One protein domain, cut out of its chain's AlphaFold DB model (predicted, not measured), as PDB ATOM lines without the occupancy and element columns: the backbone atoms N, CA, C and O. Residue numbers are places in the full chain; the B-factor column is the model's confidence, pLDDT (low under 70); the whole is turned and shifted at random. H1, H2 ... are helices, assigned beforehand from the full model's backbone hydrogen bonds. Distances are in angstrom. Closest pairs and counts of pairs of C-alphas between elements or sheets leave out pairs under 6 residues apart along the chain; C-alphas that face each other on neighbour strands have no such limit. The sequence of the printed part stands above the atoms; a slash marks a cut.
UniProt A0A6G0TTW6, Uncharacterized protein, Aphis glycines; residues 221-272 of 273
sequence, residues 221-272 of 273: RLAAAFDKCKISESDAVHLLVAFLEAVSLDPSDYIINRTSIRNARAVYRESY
ATOM      1  N   ARG A 221      55.060  73.211 109.076       85.06
ATOM      2  CA  ARG A 221      53.640  72.856 109.241       85.06
ATOM      3  C   ARG A 221      52.795  74.014 109.779       85.06
ATOM      4  O   ARG A 221      51.660  74.199 109.342       85.06
ATOM      5  N   LEU A 222      53.330  74.785 110.723       88.44
ATOM      6  CA  LEU A 222      52.644  75.940 111.299       88.44
ATOM      7  C   LEU A 222      52.562  77.104 110.298       88.44
ATOM      8  O   LEU A 222      51.518  77.744 110.187       88.44
ATOM      9  N   ALA A 223      53.622  77.329 109.515       88.00
ATOM     10  CA  ALA A 223      53.620  78.301 108.420       88.00
ATOM     11  C   ALA A 223      52.568  77.953 107.349       88.00
ATOM     12  O   ALA A 223      51.773  78.816 106.968       88.00
ATOM     13  N   ALA A 224      52.486  76.679 106.954       86.25
ATOM     14  CA  ALA A 224      51.479  76.171 106.022       86.25
ATOM     15  C   ALA A 224      50.042  76.392 106.523       86.25
ATOM     16  O   ALA A 224      49.162  76.818 105.773       86.25
ATOM     17  N   ALA A 225      49.799  76.123 107.810       90.44
ATOM     18  CA  ALA A 225      48.492  76.318 108.430       90.44
ATOM     19  C   ALA A 225      48.076  77.794 108.412       90.44
ATOM     20  O   ALA A 225      46.926  78.107 108.103       90.44
ATOM     21  N   PHE A 226      49.008  78.708 108.680       91.31
ATOM     22  CA  PHE A 226      48.723  80.134 108.610       91.31
ATOM     23  C   PHE A 226      48.372  80.620 107.203       91.31
ATOM     24  O   PHE A 226      47.468  81.447 107.066       91.31
ATOM     25  N   ASP A 227      49.050  80.113 106.174       89.12
ATOM     26  CA  ASP A 227      48.756  80.467 104.785       89.12
ATOM     27  C   ASP A 227      47.414  79.888 104.327       89.12
ATOM     28  O   ASP A 227      46.594  80.607 103.751       89.12
ATOM     29  N   LYS A 228      47.118  78.632 104.686       89.38
ATOM     30  CA  LYS A 228      45.819  78.002 104.409       89.38
ATOM     31  C   LYS A 228      44.659  78.751 105.072       89.38
ATOM     32  O   LYS A 228      43.610  78.928 104.457       89.38
ATOM     33  N   CYS A 229      44.855  79.214 106.305       90.88
ATOM     34  CA  CYS A 229      43.860  79.983 107.051       90.88
ATOM     35  C   CYS A 229      43.860  81.484 106.709       90.88
ATOM     36  O   CYS A 229      43.092  82.231 107.310       90.88
ATOM     37  N   LYS A 230      44.706  81.940 105.769       90.06
ATOM     38  CA  LYS A 230      44.852  83.353 105.371       90.06
ATOM     39  C   LYS A 230      45.076  84.300 106.559       90.06
ATOM     40  O   LYS A 230      44.616  85.440 106.557       90.06
ATOM     41  N   ILE A 231      45.794  83.833 107.579       92.56
ATOM     42  CA  ILE A 231      46.062  84.599 108.800       92.56
ATOM     43  C   ILE A 231      47.125  85.654 108.494       92.56
ATOM     44  O   ILE A 231      48.197  85.321 107.977       92.56
ATOM     45  N   SER A 232      46.871  86.918 108.840       91.25
ATOM     46  CA  SER A 232      47.854  87.987 108.634       91.25
ATOM     47  C   SER A 232      49.091  87.799 109.523       91.25
ATOM     48  O   SER A 232      49.061  87.111 110.542       91.25
ATOM     49  N   GLU A 233      50.215  88.418 109.162       88.19
ATOM     50  CA  GLU A 233      51.441  88.369 109.977       88.19
ATOM     51  C   GLU A 233      51.230  88.984 111.367       88.19
ATOM     52  O   GLU A 233      51.855  88.555 112.334       88.19
ATOM     53  N   SER A 234      50.348  89.984 111.473       88.00
ATOM     54  CA  SER A 234      49.988  90.596 112.750       88.00
ATOM     55  C   SER A 234      49.141  89.647 113.589       88.00
ATOM     56  O   SER A 234      49.438  89.456 114.763       88.00
ATOM     57  N   ASP A 235      48.127  89.023 112.999       91.06
ATOM     58  CA  ASP A 235      47.217  88.136 113.733       91.06
ATOM     59  C   ASP A 235      47.932  86.859 114.176       91.06
ATOM     60  O   ASP A 235      47.704  86.370 115.279       91.06
ATOM     61  N   ALA A 236      48.883  86.373 113.373       91.62
ATOM     62  CA  ALA A 236      49.740  85.255 113.744       91.62
ATOM     63  C   ALA A 236      50.578  85.550 114.999       91.62
ATOM     64  O   ALA A 236      50.715  84.672 115.842       91.62
ATOM     65  N   VAL A 237      51.101  86.772 115.168       92.44
ATOM     66  CA  VAL A 237      51.807  87.154 116.407       92.44
ATOM     67  C   VAL A 237      50.875  87.034 117.611       92.44
ATOM     68  O   VAL A 237      51.236  86.392 118.591       92.44
ATOM     69  N   HIS A 238      49.672  87.606 117.525       92.31
ATOM     70  CA  HIS A 238      48.717  87.594 118.636       92.31
ATOM     71  C   HIS A 238      48.262  86.174 118.982       92.31
ATOM     72  O   HIS A 238      48.202  85.822 120.156       92.31
ATOM     73  N   LEU A 239      48.014  85.335 117.973       91.75
ATOM     74  CA  LEU A 239      47.611  83.947 118.177       91.75
ATOM     75  C   LEU A 239      48.715  83.120 118.849       91.75
ATOM     76  O   LEU A 239      48.425  82.302 119.716       91.75
ATOM     77  N   LEU A 240      49.979  83.342 118.474       91.31
ATOM     78  CA  LEU A 240      51.115  82.638 119.070       91.31
ATOM     79  C   LEU A 240      51.391  83.072 120.506       91.31
ATOM     80  O   LEU A 240      51.694  82.222 121.338       91.31
ATOM     81  N   VAL A 241      51.253  84.365 120.808       91.12
ATOM     82  CA  VAL A 241      51.360  84.865 122.185       91.12
ATOM     83  C   VAL A 241      50.247  84.269 123.049       91.12
ATOM     84  O   VAL A 241      50.545  83.659 124.070       91.12
ATOM     85  N   ALA A 242      48.993  84.331 122.590       91.44
ATOM     86  CA  ALA A 242      47.852  83.772 123.315       91.44
ATOM     87  C   ALA A 242      47.964  82.249 123.523       91.44
ATOM     88  O   ALA A 242      47.607  81.731 124.578       91.44
ATOM     89  N   PHE A 243      48.488  81.516 122.534       91.19
ATOM     90  CA  PHE A 243      48.741  80.081 122.661       91.19
ATOM     91  C   PHE A 243      49.805  79.772 123.720       91.19
ATOM     92  O   PHE A 243      49.618  78.866 124.526       91.19
ATOM     93  N   LEU A 244      50.914  80.516 123.744       91.31
ATOM     94  CA  LEU A 244      51.969  80.307 124.738       91.31
ATOM     95  C   LEU A 244      51.503  80.636 126.153       91.31
ATOM     96  O   LEU A 244      51.798  79.876 127.073       91.31
ATOM     97  N   GLU A 245      50.711  81.698 126.307       90.19
ATOM     98  CA  GLU A 245      50.057  82.032 127.573       90.19
ATOM     99  C   GLU A 245      49.126  80.903 128.039       90.19
ATOM    100  O   GLU A 245      49.167  80.516 129.204       90.19
ATOM    101  N   ALA A 246      48.349  80.302 127.128       92.12
ATOM    102  CA  ALA A 246      47.465  79.177 127.446       92.12
ATOM    103  C   ALA A 246      48.218  77.894 127.851       92.12
ATOM    104  O   ALA A 246      47.680  77.069 128.589       92.12
ATOM    105  N   VAL A 247      49.455  77.718 127.378       91.44
ATOM    106  CA  VAL A 247      50.327  76.569 127.692       91.44
ATOM    107  C   VAL A 247      51.280  76.884 128.863       91.44
ATOM    108  O   VAL A 247      52.105  76.050 129.233       91.44
ATOM    109  N   SER A 248      51.156  78.058 129.498       88.38
ATOM    110  CA  SER A 248      52.017  78.524 130.601       88.38
ATOM    111  C   SER A 248      53.508  78.611 130.237       88.38
ATOM    112  O   SER A 248      54.382  78.364 131.067       88.38
ATOM    113  N   LEU A 249      53.814  78.955 128.984       87.81
ATOM    114  CA  LEU A 249      55.170  79.185 128.487       87.81
ATOM    115  C   LEU A 249      55.431  80.691 128.357       87.81
ATOM    116  O   LEU A 249      54.577  81.416 127.857       87.81
ATOM    117  N   ASP A 250      56.618  81.164 128.754       86.56
ATOM    118  CA  ASP A 250      56.974  82.586 128.632       86.56
ATOM    119  C   ASP A 250      57.165  82.975 127.149       86.56
ATOM    120  O   ASP A 250      58.070  82.443 126.490       86.56
ATOM    121  N   PRO A 251      56.369  83.916 126.596       82.56
ATOM    122  CA  PRO A 251      56.524  84.390 125.220       82.56
ATOM    123  C   PRO A 251      57.900  85.006 124.933       82.56
ATOM    124  O   PRO A 251      58.339  85.021 123.782       82.56
ATOM    125  N   SER A 252      58.598  85.485 125.966       83.00
ATOM    126  CA  SER A 252      59.915  86.126 125.856       83.00
ATOM    127  C   SER A 252      61.029  85.166 125.427       83.00
ATOM    128  O   SER A 252      62.062  85.601 124.911       83.00
ATOM    129  N   ASP A 253      60.825  83.858 125.600       84.81
ATOM    130  CA  ASP A 253      61.803  82.830 125.244       84.81
ATOM    131  C   ASP A 253      61.767  82.447 123.753       84.81
ATOM    132  O   ASP A 253      62.739  81.878 123.229       84.81
ATOM    133  N   TYR A 254      60.679  82.792 123.053       86.56
ATOM    134  CA  TYR A 254      60.394  82.365 121.682       86.56
ATOM    135  C   TYR A 254      60.507  83.499 120.662       86.56
ATOM    136  O   TYR A 254      60.219  84.667 120.925       86.56
ATOM    137  N   ILE A 255      60.934  83.155 119.446       85.12
ATOM    138  CA  ILE A 255      61.103  84.117 118.353       85.12
ATOM    139  C   ILE A 255      59.730  84.437 117.738       85.12
ATOM    140  O   ILE A 255      59.329  83.860 116.728       85.12
ATOM    141  N   ILE A 256      59.005  85.377 118.350       85.62
ATOM    142  CA  ILE A 256      57.667  85.807 117.918       85.62
ATOM    143  C   ILE A 256      57.738  87.259 117.450       85.62
ATOM    144  O   ILE A 256      57.483  88.207 118.188       85.62
ATOM    145  N   ASN A 257      58.134  87.459 116.198       86.69
ATOM    146  CA  ASN A 257      58.090  88.776 115.575       86.69
ATOM    147  C   ASN A 257      57.596  88.668 114.129       86.69
ATOM    148  O   ASN A 257      57.748  87.633 113.477       86.69
ATOM    149  N   ARG A 258      57.006  89.757 113.619       87.75
ATOM    150  CA  ARG A 258      56.395  89.789 112.280       87.75
ATOM    151  C   ARG A 258      57.380  89.399 111.173       87.75
ATOM    152  O   ARG A 258      57.014  88.661 110.266       87.75
ATOM    153  N   THR A 259      58.629  89.855 111.265       86.81
ATOM    154  CA  THR A 259      59.676  89.569 110.272       86.81
ATOM    155  C   THR A 259      60.075  88.094 110.232       86.81
ATOM    156  O   THR A 259      60.209  87.532 109.152       86.81
ATOM    157  N   SER A 260      60.192  87.435 111.383       84.38
ATOM    158  CA  SER A 260      60.494  86.006 111.485       84.38
ATOM    159  C   SER A 260      59.345  85.159 110.946       84.38
ATOM    160  O   SER A 260      59.593  84.204 110.219       84.38
ATOM    161  N   ILE A 261      58.093  85.545 111.220       87.50
ATOM    162  CA  ILE A 261      56.903  84.874 110.667       87.50
ATOM    163  C   ILE A 261      56.856  85.021 109.143       87.50
ATOM    164  O   ILE A 261      56.619  84.037 108.444       87.50
ATOM    165  N   ARG A 262      57.114  86.225 108.618       88.94
ATOM    166  CA  ARG A 262      57.175  86.475 107.172       88.94
ATOM    167  C   ARG A 262      58.240  85.610 106.501       88.94
ATOM    168  O   ARG A 262      57.940  84.943 105.516       88.94
ATOM    169  N   ASN A 263      59.451  85.589 107.053       86.69
ATOM    170  CA  ASN A 263      60.560  84.819 106.493       86.69
ATOM    171  C   ASN A 263      60.278  83.311 106.538       86.69
ATOM    172  O   ASN A 263      60.488  82.629 105.543       86.69
ATOM    173  N   ALA A 264      59.734  82.798 107.646       84.81
ATOM    174  CA  ALA A 264      59.374  81.385 107.761       84.81
ATOM    175  C   ALA A 264      58.310  80.960 106.731       84.81
ATOM    176  O   ALA A 264      58.383  79.865 106.179       84.81
ATOM    177  N   ARG A 265      57.338  81.834 106.431       85.75
ATOM    178  CA  ARG A 265      56.345  81.589 105.372       85.75
ATOM    179  C   ARG A 265      56.943  81.677 103.971       85.75
ATOM    180  O   ARG A 265      56.563  80.886 103.119       85.75
ATOM    181  N   ALA A 266      57.873  82.602 103.730       86.50
ATOM    182  CA  ALA A 266      58.569  82.706 102.447       86.50
ATOM    183  C   ALA A 266      59.368  81.429 102.144       86.50
ATOM    184  O   ALA A 266      59.166  80.832 101.095       86.50
ATOM    185  N   VAL A 267      60.148  80.946 103.117       84.56
ATOM    186  CA  VAL A 267      60.897  79.680 103.008       84.56
ATOM    187  C   VAL A 267      59.964  78.499 102.733       84.56
ATOM    188  O   VAL A 267      60.277  77.637 101.918       84.56
ATOM    189  N   TYR A 268      58.797  78.453 103.384       82.19
ATOM    190  CA  TYR A 268      57.818  77.398 103.125       82.19
ATOM    191  C   TYR A 268      57.272  77.443 101.690       82.19
ATOM    192  O   TYR A 268      57.188  76.400 101.045       82.19
ATOM    193  N   ARG A 269      56.940  78.631 101.173       83.75
ATOM    194  CA  ARG A 269      56.432  78.800  99.800       83.75
ATOM    195  C   ARG A 269      57.480  78.404  98.761       83.75
ATOM    196  O   ARG A 269      57.155  77.664  97.849       83.75
ATOM    197  N   GLU A 270      58.736  78.786  98.977       80.75
ATOM    198  CA  GLU A 270      59.863  78.395  98.115       80.75
ATOM    199  C   GLU A 270      60.145  76.883  98.119       80.75
ATOM    200  O   GLU A 270      60.749  76.373  97.185       80.75
ATOM    201  N   SER A 271      59.734  76.153  99.162       71.81
ATOM    202  CA  SER A 271      59.962  74.703  99.274       71.81
ATOM    203  C   SER A 271      58.882  73.822  98.628       71.81
ATOM    204  O   SER A 271      59.054  72.605  98.584       71.81
ATOM    205  N   TYR A 272      57.771  74.409  98.171       62.69
ATOM    206  CA  TYR A 272      56.630  73.695  97.576       62.69
ATOM    207  C   TYR A 272      56.208  74.238  96.195       62.69
ATOM    208  O   TYR A 272      55.213  73.748  95.654       62.69
TER     209      TYR A 272
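AT A GLANCE: This is residues 221 to 272 of the 273 residues of an uncharacterized protein of Aphis glycines (UniProt A0A6G0TTW6). The longest helix, H2, and H3 meet near their beginnings as a wide V, and the short helix H1 crosses H3 inside the mouth of the V. From the far end of H2 a long link, residues 247 to 257, folds back to the corner where H3 begins. The printed part has 52 residues with three named helices, in the order H1, H2, H3, and no named strand; its class is all helix. It is compact, with a radius of gyration of the C-alphas of 11.3 A, yet elongated in outline, spanning 34 by 19 by 17 A.

IN THESE COORDINATES: Find C-alpha 233 at (51.441, 88.369, 109.977); from there H2, residues 233 to 246, runs 20.1 A to C-alpha 246 at (47.465, 79.177, 127.446). H3, residues 258 to 270, runs 18.5 A and ends at C-alpha 270, at (59.863, 78.395, 98.115). Look back to the first printed residue for H1, residues 221 to 228, 10.5 A long.

HOW THE PARTS SIT: Start at the beginning of H2, where its residues 233 to 237 alone touch residues 258 to 262 of H3. The closest C-alphas there are those of Glu 233 and Arg 258, 5.6 A apart, and the lines of H2 and H3 stand about perpendicular, only just, at 72 degrees. Farther along H3 you meet H1: they touch, the closest C-alphas being those of Ala 223 and Arg 265, 5.2 A apart, about perpendicular at 88 degrees. H1 and H2 are close but not clearly touching; their closest C-alphas, those of Phe 226 and Ala 236, are 7.3 A apart. They run opposite ways at a steep tilt of 48 degrees. In H1, H2 and H3 every O i to N i+4 pair is within hydrogen-bond range.

THE WHOLE: Look at Ser 248 and Tyr 272 for the two C-alphas farthest apart, 33.7 A. The printed part has no cut. The link from H1 to H2 is tight, with 4 residues, and that from H2 to H3 is long, with 11. The mean pLDDT of the printed part is 87.3, and Tyr 272 is the one printed residue under 70.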